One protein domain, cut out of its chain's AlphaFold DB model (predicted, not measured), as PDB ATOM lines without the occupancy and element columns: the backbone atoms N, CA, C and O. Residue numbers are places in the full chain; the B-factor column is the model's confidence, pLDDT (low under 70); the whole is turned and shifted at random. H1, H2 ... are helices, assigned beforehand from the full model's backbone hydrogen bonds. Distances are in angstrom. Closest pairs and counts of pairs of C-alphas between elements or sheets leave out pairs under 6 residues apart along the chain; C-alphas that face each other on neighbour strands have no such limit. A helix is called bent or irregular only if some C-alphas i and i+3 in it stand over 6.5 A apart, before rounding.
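What this domain is: This is residues 2 to 64 and 228 to 243 of the 243 residues of the protein "Hypothetical protein" of Symbiodinium microadriaticum (UniProt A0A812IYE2). One long helix, H3, is the spine of this domain, and three shorter helices pack on it: H1 and H2 on its first part, and H4 crossing it near the middle at about a right angle. The last part of H3 and the tail after it, residues 54 to 64, stick out as an arm. The printed part has 79 residues with four named helices, in the order H1, H2, H3, H4, and no named strand; the class is all helix. The whole is compact, with a radius of gyration of the C-alphas of 13.1 A, and spans 43 by 32 by 21 A.

Where its parts are: Find C-alpha 38 at (41.049, 1.148, -9.796); from there H3, residues 38 to 60, runs 32.7 A to C-alpha 60 at (38.821, -0.886, 22.747), almost wholly along z. Earlier in the printed part, look for H1 at residues 6 to 17, 16.7 A long, beginning at C-alpha 6 at (29.418, -0.672, 3.822). H2 takes residues 20 to 29 and measures 14.3 A. After the cut, H4 takes residues 228 to 237, 14.5 A, and ends at C-alpha 237 at (37.999, 5.352, 9.924). H4 is neither bent nor irregular, but only just: C-alphas 228 and 231 are 6.1 A apart.

How they stand to each other: Start at the hub, H3, which touches the other three helices, mostly in crossed packing, at no shallow tilt. H1 touches H3 at a steep tilt of 52 degrees, opposite ways; their closest C-alphas are those of Ala 11 and Glu 43, 4.6 A apart. H2 touches H3 with H3's residues 38 to 45 alone, the closest C-alphas being those of Ala 20 and Lys 38, 5.7 A apart. These two run the same way at a tilt of 37 degrees, only just steep. Farther along H3, residues 49 to 53 alone touch H4, about perpendicular at 87 degrees; the C-alphas of Ser 53 and Val 237 come closest, at 7.0 A. H2 and H4 are close but not clearly touching, with the C-alphas of Ala 29 and Val 229 closest at 7.4 A. H1 and H4 are apart, and H1 and H2 are only just apart, at 8.2 A. In H1, H2 and H3 every O i to N i+4 pair is within hydrogen-bond range; in H4 it is 5 of 6.

The domain as a whole: Look for the two C-alphas farthest apart at Thr 37 and Pro 64, 43.6 A. Without residues 54 to 64, which stand free, the body spans 29 by 29 by 21 A. The link from H1 to H2 is tight and that from H2 to H3 is short. Residues 65 to 227 are not printed, and C-alphas 64 and 228 are 30.5 A apart across this cut. The mean pLDDT of the printed part is 82.6; it is under 70 at residue 2, residues 61 to 64 and residues 228 to 243.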
ATOM      1  N   GLY A   2      18.728  -6.368  -1.007       63.69
ATOM      2  CA  GLY A   2      20.146  -6.510  -0.673       63.69
ATOM      3  C   GLY A   2      20.747  -5.129  -0.452       63.69
ATOM      4  O   GLY A   2      20.932  -4.392  -1.416       63.69
ATOM      5  N   GLY A   3      20.989  -4.754   0.804       70.12
ATOM      6  CA  GLY A   3      21.762  -3.556   1.110       70.12
ATOM      7  C   GLY A   3      23.187  -3.739   0.594       70.12
ATOM      8  O   GLY A   3      23.816  -4.758   0.877       70.12
ATOM      9  N   LEU A   4      23.681  -2.782  -0.191       72.81
ATOM     10  CA  LEU A   4      25.095  -2.735  -0.556       72.81
ATOM     11  C   LEU A   4      25.917  -2.710   0.734       72.81
ATOM     12  O   LEU A   4      25.632  -1.916   1.629       72.81
ATOM     13  N   SER A   5      26.907  -3.597   0.835       83.56
ATOM     14  CA  SER A   5      27.766  -3.659   2.016       83.56
ATOM     15  C   SER A   5      28.476  -2.315   2.232       83.56
ATOM     16  O   SER A   5      28.854  -1.654   1.260       83.56
ATOM     17  N   ASP A   6      28.695  -1.913   3.489       85.75
ATOM     18  CA  ASP A   6      29.418  -0.672   3.822       85.75
ATOM     19  C   ASP A   6      30.782  -0.587   3.120       85.75
ATOM     20  O   ASP A   6      31.200   0.479   2.663       85.75
ATOM     21  N   ALA A   7      31.436  -1.738   2.943       85.50
ATOM     22  CA  ALA A   7      32.691  -1.854   2.213       85.50
ATOM     23  C   ALA A   7      32.554  -1.440   0.739       85.50
ATOM     24  O   ALA A   7      33.417  -0.731   0.226       85.50
ATOM     25  N   SER A   8      31.465  -1.820   0.064       90.69
ATOM     26  CA  SER A   8      31.219  -1.439  -1.333       90.69
ATOM     27  C   SER A   8      30.995   0.068  -1.481       90.69
ATOM     28  O   SER A   8      31.464   0.671  -2.446       90.69
ATOM     29  N   ARG A   9      30.323   0.702  -0.511       91.69
ATOM     30  CA  ARG A   9      30.078   2.153  -0.530       91.69
ATOM     31  C   ARG A   9      31.370   2.941  -0.304       91.69
ATOM     32  O   ARG A   9      31.653   3.880  -1.045       91.69
ATOM     33  N   ALA A  10      32.185   2.505   0.657       92.12
ATOM     34  CA  ALA A  10      33.512   3.067   0.897       92.12
ATOM     35  C   ALA A  10      34.449   2.869  -0.308       92.12
ATOM     36  O   ALA A  10      35.189   3.782  -0.673       92.12
ATOM     37  N   ALA A  11      34.388   1.708  -0.968       94.00
ATOM     38  CA  ALA A  11      35.168   1.428  -2.170       94.00
ATOM     39  C   ALA A  11      34.822   2.383  -3.321       94.00
ATOM     40  O   ALA A  11      35.732   2.902  -3.962       94.00
ATOM     41  N   GLY A  12      33.531   2.657  -3.548       93.94
ATOM     42  CA  GLY A  12      33.088   3.644  -4.539       93.94
ATOM     43  C   GLY A  12      33.663   5.033  -4.255       93.94
ATOM     44  O   GLY A  12      34.318   5.621  -5.109       93.94
ATOM     45  N   PHE A  13      33.541   5.501  -3.010       94.56
ATOM     46  CA  PHE A  13      34.096   6.793  -2.598       94.56
ATOM     47  C   PHE A  13      35.619   6.885  -2.790       94.56
ATOM     48  O   PHE A  13      36.132   7.886  -3.293       94.56
ATOM     49  N   LEU A  14      36.360   5.835  -2.422       94.31
ATOM     50  CA  LEU A  14      37.811   5.778  -2.619       94.31
ATOM     51  C   LEU A  14      38.189   5.771  -4.101       94.31
ATOM     52  O   LEU A  14      39.148   6.437  -4.500       94.31
ATOM     53  N   ALA A  15      37.438   5.024  -4.908       95.62
ATOM     54  CA  ALA A  15      37.632   4.963  -6.344       95.62
ATOM     55  C   ALA A  15      37.319   6.298  -7.026       95.62
ATOM     56  O   ALA A  15      37.946   6.578  -8.039       95.62
ATOM     57  N   ASP A  16      36.440   7.140  -6.491       96.44
ATOM     58  CA  ASP A  16      36.169   8.460  -7.070       96.44
ATOM     59  C   ASP A  16      37.188   9.508  -6.609       96.44
ATOM     60  O   ASP A  16      37.744  10.242  -7.429       96.44
ATOM     61  N   LYS A  17      37.505   9.538  -5.310       97.06
ATOM     62  CA  LYS A  17      38.313  10.606  -4.703       97.06
ATOM     63  C   LYS A  17      39.816  10.491  -4.969       97.06
ATOM     64  O   LYS A  17      40.489  11.510  -5.088       97.06
ATOM     65  N   TYR A  18      40.356   9.277  -5.052       96.38
ATOM     66  CA  TYR A  18      41.804   9.062  -5.158       96.38
ATOM     67  C   TYR A  18      42.223   8.681  -6.574       96.38
ATOM     68  O   TYR A  18      41.478   8.022  -7.304       96.38
ATOM     69  N   ARG A  19      43.434   9.063  -6.999       97.94
ATOM     70  CA  ARG A  19      43.964   8.625  -8.298       97.94
ATOM     71  C   ARG A  19      44.483   7.194  -8.181       97.94
ATOM     72  O   ARG A  19      44.798   6.700  -7.103       97.94
ATOM     73  N   ALA A  20      44.608   6.512  -9.319       96.88
ATOM     74  CA  ALA A  20      45.117   5.141  -9.336       96.88
ATOM     75  C   ALA A  20      46.528   5.033  -8.727       96.88
ATOM     76  O   ALA A  20      46.830   4.026  -8.102       96.88
ATOM     77  N   VAL A  21      47.377   6.060  -8.873       97.44
ATOM     78  CA  VAL A  21      48.720   6.089  -8.265       97.44
ATOM     79  C   VAL A  21      48.664   6.098  -6.733       97.44
ATOM     80  O   VAL A  21      49.398   5.339  -6.105       97.44
ATOM     81  N   ASP A  22      47.733   6.852  -6.145       97.81
ATOM     82  CA  ASP A  22      47.561   6.944  -4.690       97.81
ATOM     83  C   ASP A  22      47.029   5.625  -4.129       97.81
ATOM     84  O   ASP A  22      47.559   5.096  -3.153       97.81
ATOM     85  N   LEU A  23      46.045   5.026  -4.810       97.56
ATOM     86  CA  LEU A  23      45.515   3.707  -4.449       97.56
ATOM     87  C   LEU A  23      46.608   2.630  -4.472       97.56
ATOM     88  O   LEU A  23      46.650   1.788  -3.579       97.56
ATOM     89  N   LYS A  24      47.544   2.680  -5.430       97.88
ATOM     90  CA  LYS A  24      48.709   1.781  -5.428       97.88
ATOM     91  C   LYS A  24      49.622   2.031  -4.226       97.88
ATOM     92  O   LYS A  24      50.138   1.067  -3.662       97.88
ATOM     93  N   GLY A  25      49.813   3.292  -3.838       97.50
ATOM     94  CA  GLY A  25      50.533   3.670  -2.620       97.50
ATOM     95  C   GLY A  25      49.898   3.056  -1.372       97.50
ATOM     96  O   GLY A  25      50.586   2.393  -0.598       97.50
ATOM     97  N   PHE A  26      48.575   3.169  -1.234       96.75
ATOM     98  CA  PHE A  26      47.833   2.553  -0.131       96.75
ATOM     99  C   PHE A  26      47.890   1.025  -0.152       96.75
ATOM    100  O   PHE A  26      48.106   0.418   0.893       96.75
ATOM    101  N   CYS A  27      47.764   0.387  -1.321       97.62
ATOM    102  CA  CYS A  27      47.923  -1.063  -1.425       97.62
ATOM    103  C   CYS A  27      49.306  -1.511  -0.937       97.62
ATOM    104  O   CYS A  27      49.382  -2.451  -0.157       97.62
ATOM    105  N   LYS A  28      50.387  -0.818  -1.320       97.38
ATOM    106  CA  LYS A  28      51.742  -1.132  -0.834       97.38
ATOM    107  C   LYS A  28      51.874  -0.938   0.676       97.38
ATOM    108  O   LYS A  28      52.378  -1.828   1.347       97.38
ATOM    109  N   ALA A  29      51.382   0.182   1.207       96.44
ATOM    110  CA  ALA A  29      51.439   0.476   2.641       96.44
ATOM    111  C   ALA A  29      50.666  -0.550   3.491       96.44
ATOM    112  O   ALA A  29      51.051  -0.845   4.618       96.44
ATOM    113  N   LEU A  30      49.583  -1.108   2.946       95.50
ATOM    114  CA  LEU A  30      48.758  -2.127   3.597       95.50
ATOM    115  C   LEU A  30      49.168  -3.565   3.240       95.50
ATOM    116  O   LEU A  30      48.455  -4.496   3.622       95.50
ATOM    117  N   TRP A  31      50.277  -3.753   2.514       97.06
ATOM    118  CA  TRP A  31      50.760  -5.062   2.057       97.06
ATOM    119  C   TRP A  31      49.709  -5.846   1.251       97.06
ATOM    120  O   TRP A  31      49.592  -7.068   1.335       97.06
ATOM    121  N   LEU A  32      48.912  -5.125   0.465       97.31
ATOM    122  CA  LEU A  32      47.879  -5.664  -0.411       97.31
ATOM    123  C   LEU A  32      48.410  -5.805  -1.846       97.31
ATOM    124  O   LEU A  32      49.211  -4.983  -2.304       97.31
ATOM    125  N   PRO A  33      47.920  -6.794  -2.616       97.75
ATOM    126  CA  PRO A  33      48.272  -6.920  -4.022       97.75
ATOM    127  C   PRO A  33      47.855  -5.664  -4.800       97.75
ATOM    128  O   PRO A  33      46.724  -5.195  -4.679       97.75
ATOM    129  N   VAL A  34      48.766  -5.147  -5.629       97.56
ATOM    130  CA  VAL A  34      48.603  -3.905  -6.417       97.56
ATOM    131  C   VAL A  34      48.056  -4.182  -7.835       97.56
ATOM    132  O   VAL A  34      47.913  -3.284  -8.661       97.56
ATOM    133  N   SER A  35      47.766  -5.444  -8.154       96.00
ATOM    134  CA  SER A  35      47.200  -5.862  -9.442       96.00
ATOM    135  C   SER A  35      45.723  -5.474  -9.564       96.00
ATOM    136  O   SER A  35      45.017  -5.454  -8.561       96.00
ATOM    137  N   GLY A  36      45.223  -5.233 -10.779       96.31
ATOM    138  CA  GLY A  36      43.789  -5.050 -11.050       96.31
ATOM    139  C   GLY A  36      43.351  -3.619 -11.377       96.31
ATOM    140  O   GLY A  36      44.171  -2.719 -11.577       96.31
ATOM    141  N   THR A  37      42.034  -3.422 -11.477       97.94
ATOM    142  CA  THR A  37      41.433  -2.116 -11.800       97.94
ATOM    143  C   THR A  37      41.423  -1.178 -10.589       97.94
ATOM    144  O   THR A  37      41.574  -1.601  -9.442       97.94
ATOM    145  N   LYS A  38      41.195   0.118 -10.840       97.50
ATOM    146  CA  LYS A  38      41.049   1.148  -9.796       97.50
ATOM    147  C   LYS A  38      40.022   0.742  -8.728       97.50
ATOM    148  O   LYS A  38      40.317   0.808  -7.540       97.50
ATOM    149  N   ALA A  39      38.862   0.258  -9.172       97.31
ATOM    150  CA  ALA A  39      37.785  -0.204  -8.301       97.31
ATOM    151  C   ALA A  39      38.210  -1.402  -7.438       97.31
ATOM    152  O   ALA A  39      37.993  -1.395  -6.232       97.31
ATOM    153  N   GLN A  40      38.902  -2.389  -8.021       97.38
ATOM    154  CA  GLN A  40      39.357  -3.565  -7.272       97.38
ATOM    155  C   GLN A  40      40.412  -3.232  -6.207       97.38
ATOM    156  O   GLN A  40      40.488  -3.913  -5.183       97.38
ATOM    157  N   MET A  41      41.261  -2.226  -6.444       98.12
ATOM    158  CA  MET A  41      42.204  -1.743  -5.426       98.12
ATOM    159  C   MET A  41      41.465  -1.019  -4.296       98.12
ATOM    160  O   MET A  41      41.714  -1.304  -3.127       98.12
ATOM    161  N   ALA A  42      40.521  -0.138  -4.637       97.44
ATOM    162  CA  ALA A  42      39.697   0.570  -3.660       97.44
ATOM    163  C   ALA A  42      38.880  -0.392  -2.779       97.44
ATOM    164  O   ALA A  42      38.830  -0.220  -1.564       97.44
ATOM    165  N   GLU A  43      38.314  -1.448  -3.366       96.75
ATOM    166  CA  GLU A  43      37.576  -2.490  -2.646       96.75
ATOM    167  C   GLU A  43      38.460  -3.249  -1.652       96.75
ATOM    168  O   GLU A  43      38.085  -3.415  -0.492       96.75
ATOM    169  N   ARG A  44      39.678  -3.631  -2.056       96.81
ATOM    170  CA  ARG A  44      40.657  -4.268  -1.159       96.81
ATOM    171  C   ARG A  44      41.055  -3.365   0.005       96.81
ATOM    172  O   ARG A  44      41.142  -3.837   1.138       96.81
ATOM    173  N   ILE A  45      41.277  -2.078  -0.261       97.31
ATOM    174  CA  ILE A  45      41.605  -1.091   0.776       97.31
ATOM    175  C   ILE A  45      40.428  -0.940   1.749       97.31
ATOM    176  O   ILE A  45      40.631  -1.024   2.960       97.31
ATOM    177  N   ALA A  46      39.201  -0.792   1.242       96.38
ATOM    178  CA  ALA A  46      37.995  -0.669   2.061       96.38
ATOM    179  C   ALA A  46      37.742  -1.919   2.921       96.38
ATOM    180  O   ALA A  46      37.464  -1.809   4.117       96.38
ATOM    181  N   ALA A  47      37.905  -3.114   2.345       95.44
ATOM    182  CA  ALA A  47      37.784  -4.374   3.072       95.44
ATOM    183  C   ALA A  47      38.813  -4.468   4.210       95.44
ATOM    184  O   ALA A  47      38.453  -4.780   5.348       95.44
ATOM    185  N   LYS A  48      40.081  -4.123   3.941       95.81
ATOM    186  CA  LYS A  48      41.141  -4.153   4.958       95.81
ATOM    187  C   LYS A  48      40.920  -3.117   6.061       95.81
ATOM    188  O   LYS A  48      41.138  -3.421   7.233       95.81
ATOM    189  N   ALA A  49      40.445  -1.922   5.714       93.56
ATOM    190  CA  ALA A  49      40.082  -0.895   6.688       93.56
ATOM    191  C   ALA A  49      38.926  -1.355   7.595       93.56
ATOM    192  O   ALA A  49      38.994  -1.183   8.814       93.56
ATOM    193  N   SER A  50      37.907  -2.014   7.030       91.94
ATOM    194  CA  SER A  50      36.805  -2.605   7.800       91.94
ATOM    195  C   SER A  50      37.314  -3.653   8.796       91.94
ATOM    196  O   SER A  50      36.965  -3.599   9.976       91.94
ATOM    197  N   GLU A  51      38.210  -4.551   8.383       92.56
ATOM    198  CA  GLU A  51      38.829  -5.520   9.297       92.56
ATOM    199  C   GLU A  51      39.613  -4.852  10.431       92.56
ATOM    200  O   GLU A  51      39.406  -5.176  11.602       92.56
ATOM    201  N   LEU A  52      40.463  -3.874  10.111       91.00
ATOM    202  CA  LEU A  52      41.239  -3.153  11.121       91.00
ATOM    203  C   LEU A  52      40.336  -2.410  12.107       91.00
ATOM    204  O   LEU A  52      40.614  -2.403  13.305       91.00
ATOM    205  N   SER A  53      39.222  -1.843  11.641       88.50
ATOM    206  CA  SER A  53      38.249  -1.195  12.523       88.50
ATOM    207  C   SER A  53      37.580  -2.182  13.487       88.50
ATOM    208  O   SER A  53      37.392  -1.852  14.658       88.50
ATOM    209  N   LYS A  54      37.292  -3.419  13.051       90.31
ATOM    210  CA  LYS A  54      36.781  -4.488  13.928       90.31
ATOM    211  C   LYS A  54      37.812  -4.878  14.980       90.31
ATOM    212  O   LYS A  54      37.461  -4.966  16.153       90.31
ATOM    213  N   VAL A  55      39.077  -5.036  14.589       89.44
ATOM    214  CA  VAL A  55      40.175  -5.348  15.523       89.44
ATOM    215  C   VAL A  55      40.372  -4.217  16.535       89.44
ATOM    216  O   VAL A  55      40.508  -4.472  17.729       89.44
ATOM    217  N   LEU A  56      40.324  -2.957  16.096       86.62
ATOM    218  CA  LEU A  56      40.427  -1.799  16.986       86.62
ATOM    219  C   LEU A  56      39.229  -1.679  17.933       86.62
ATOM    220  O   LEU A  56      39.424  -1.341  19.099       86.62
ATOM    221  N   ARG A  57      38.007  -1.981  17.476       85.06
ATOM    222  CA  ARG A  57      36.821  -2.043  18.346       85.06
ATOM    223  C   ARG A  57      36.926  -3.176  19.359       85.06
ATOM    224  O   ARG A  57      36.683  -2.935  20.536       85.06
ATOM    225  N   ALA A  58      37.356  -4.361  18.930       86.12
ATOM    226  CA  ALA A  58      37.597  -5.489  19.826       86.12
ATOM    227  C   ALA A  58      38.657  -5.142  20.882       86.12
ATOM    228  O   ALA A  58      38.472  -5.438  22.055       86.12
ATOM    229  N   LYS A  59      39.724  -4.430  20.494       82.88
ATOM    230  CA  LYS A  59      40.764  -3.967  21.423       82.88
ATOM    231  C   LYS A  59      40.274  -2.862  22.367       82.88
ATOM    232  O   LYS A  59      40.657  -2.857  23.530       82.88
ATOM    233  N   ARG A  60      39.426  -1.936  21.901       73.62
ATOM    234  CA  ARG A  60      38.821  -0.886  22.747       73.62
ATOM    235  C   ARG A  60      37.789  -1.430  23.731       73.62
ATOM    236  O   ARG A  60      37.680  -0.887  24.818       73.62
ATOM    237  N   ALA A  61      37.089  -2.511  23.397       63.84
ATOM    238  CA  ALA A  61      36.166  -3.172  24.322       63.84
ATOM    239  C   ALA A  61      36.866  -3.771  25.564       63.84
ATOM    240  O   ALA A  61      36.193  -4.214  26.488       63.84
ATOM    241  N   VAL A  62      38.205  -3.758  25.608       63.09
ATOM    242  CA  VAL A  62      39.020  -4.216  26.743       63.09
ATOM    243  C   VAL A  62      39.404  -3.065  27.690       63.09
ATOM    244  O   VAL A  62      40.240  -3.241  28.568       63.09
ATOM    245  N   THR A  63      38.802  -1.877  27.578       59.22
ATOM    246  CA  THR A  63      38.747  -0.969  28.737       59.22
ATOM    247  C   THR A  63      37.488  -1.319  29.524       59.22
ATOM    248  O   THR A  63      36.403  -0.943  29.072       59.22
ATOM    249  N   PRO A  64      37.581  -2.073  30.637       61.28
ATOM    250  CA  PRO A  64      36.416  -2.334  31.465       61.28
ATOM    251  C   PRO A  64      35.841  -0.984  31.899       61.28
ATOM    252  O   PRO A  64      36.530  -0.150  32.486       61.28
ATOM    253  N   TYR A 228      52.933   8.016   8.527       43.09
ATOM    254  CA  TYR A 228      51.997   8.253   7.417       43.09
ATOM    255  C   TYR A 228      50.778   7.326   7.423       43.09
ATOM    256  O   TYR A 228      49.732   7.672   6.873       43.09
ATOM    257  N   VAL A 229      50.870   6.164   8.075       51.22
ATOM    258  CA  VAL A 229      49.772   5.184   8.107       51.22
ATOM    259  C   VAL A 229      48.661   5.622   9.068       51.22
ATOM    260  O   VAL A 229      47.480   5.400   8.801       51.22
ATOM    261  N   THR A 230      49.013   6.298  10.163       53.25
ATOM    262  CA  THR A 230      48.062   6.747  11.190       53.25
ATOM    263  C   THR A 230      47.061   7.806  10.700       53.25
ATOM    264  O   THR A 230      45.869   7.598  10.920       53.25
ATOM    265  N   PRO A 231      47.456   8.901  10.013       55.69
ATOM    266  CA  PRO A 231      46.491   9.891   9.522       55.69
ATOM    267  C   PRO A 231      45.623   9.357   8.374       55.69
ATOM    268  O   PRO A 231      44.447   9.707   8.271       55.69
ATOM    269  N   VAL A 232      46.159   8.462   7.541       56.09
ATOM    270  CA  VAL A 232      45.398   7.808   6.464       56.09
ATOM    271  C   VAL A 232      44.338   6.873   7.044       56.09
ATOM    272  O   VAL A 232      43.183   6.926   6.634       56.09
ATOM    273  N   LEU A 233      44.681   6.068   8.056       60.50
ATOM    274  CA  LEU A 233      43.688   5.275   8.781       60.50
ATOM    275  C   LEU A 233      42.696   6.155   9.544       60.50
ATOM    276  O   LEU A 233      41.518   5.834   9.549       60.50
ATOM    277  N   ALA A 234      43.121   7.268  10.142       60.38
ATOM    278  CA  ALA A 234      42.208   8.183  10.829       60.38
ATOM    279  C   ALA A 234      41.182   8.798   9.861       60.38
ATOM    280  O   ALA A 234      39.992   8.802  10.151       60.38
ATOM    281  N   THR A 235      41.618   9.229   8.675       58.22
ATOM    282  CA  THR A 235      40.724   9.761   7.630       58.22
ATOM    283  C   THR A 235      39.840   8.692   6.979       58.22
ATOM    284  O   THR A 235      38.739   9.006   6.535       58.22
ATOM    285  N   LEU A 236      40.279   7.430   6.947       56.22
ATOM    286  CA  LEU A 236      39.488   6.282   6.475       56.22
ATOM    287  C   LEU A 236      38.514   5.725   7.522       56.22
ATOM    288  O   LEU A 236      37.501   5.142   7.148       56.22
ATOM    289  N   VAL A 237      38.822   5.863   8.813       56.12
ATOM    290  CA  VAL A 237      37.999   5.352   9.924       56.12
ATOM    291  C   VAL A 237      36.947   6.375  10.369       56.12
ATOM    292  O   VAL A 237      35.899   5.960  10.859       56.12
ATOM    293  N   ASP A 238      37.161   7.674  10.128       48.09
ATOM    294  CA  ASP A 238      36.217   8.745  10.493       48.09
ATOM    295  C   ASP A 238      35.332   9.347   9.355       48.09
ATOM    296  O   ASP A 238      34.754  10.409   9.579       48.09
ATOM    297  N   PRO A 239      35.111   8.740   8.159       49.34
ATOM    298  CA  PRO A 239      34.187   9.308   7.165       49.34
ATOM    299  C   PRO A 239      32.705   9.163   7.563       49.34
ATOM    300  O   PRO A 239      31.829   9.628   6.843       49.34
ATOM    301  N   TYR A 240      32.416   8.520   8.698       43.75
ATOM    302  CA  TYR A 240      31.064   8.307   9.227       43.75
ATOM    303  C   TYR A 240      30.651   9.325  10.294       43.75
ATOM    304  O   TYR A 240      29.582   9.189  10.875       43.75
ATOM    305  N   LYS A 241      31.484  10.327  10.594       47.78
ATOM    306  CA  LYS A 241      31.135  11.357  11.582       47.78
ATOM    307  C   LYS A 241      30.269  12.487  11.017       47.78
ATOM    308  O   LYS A 241      29.723  13.259  11.795       47.78
ATOM    309  N   GLU A 242      30.150  12.571   9.691       38.31
ATOM    310  CA  GLU A 242      29.393  13.615   8.980       38.31
ATOM    311  C   GLU A 242      28.265  13.064   8.078       38.31
ATOM    312  O   GLU A 242      27.718  13.804   7.260       38.31
ATOM    313  N   LEU A 243      27.901  11.784   8.222       40.19
ATOM    314  CA  LEU A 243      26.736  11.148   7.579       40.19
ATOM    315  C   LEU A 243      25.697  10.773   8.636       40.19
ATOM    316  O   LEU A 243      24.494  10.938   8.340       40.19
TER     317      LEU A 243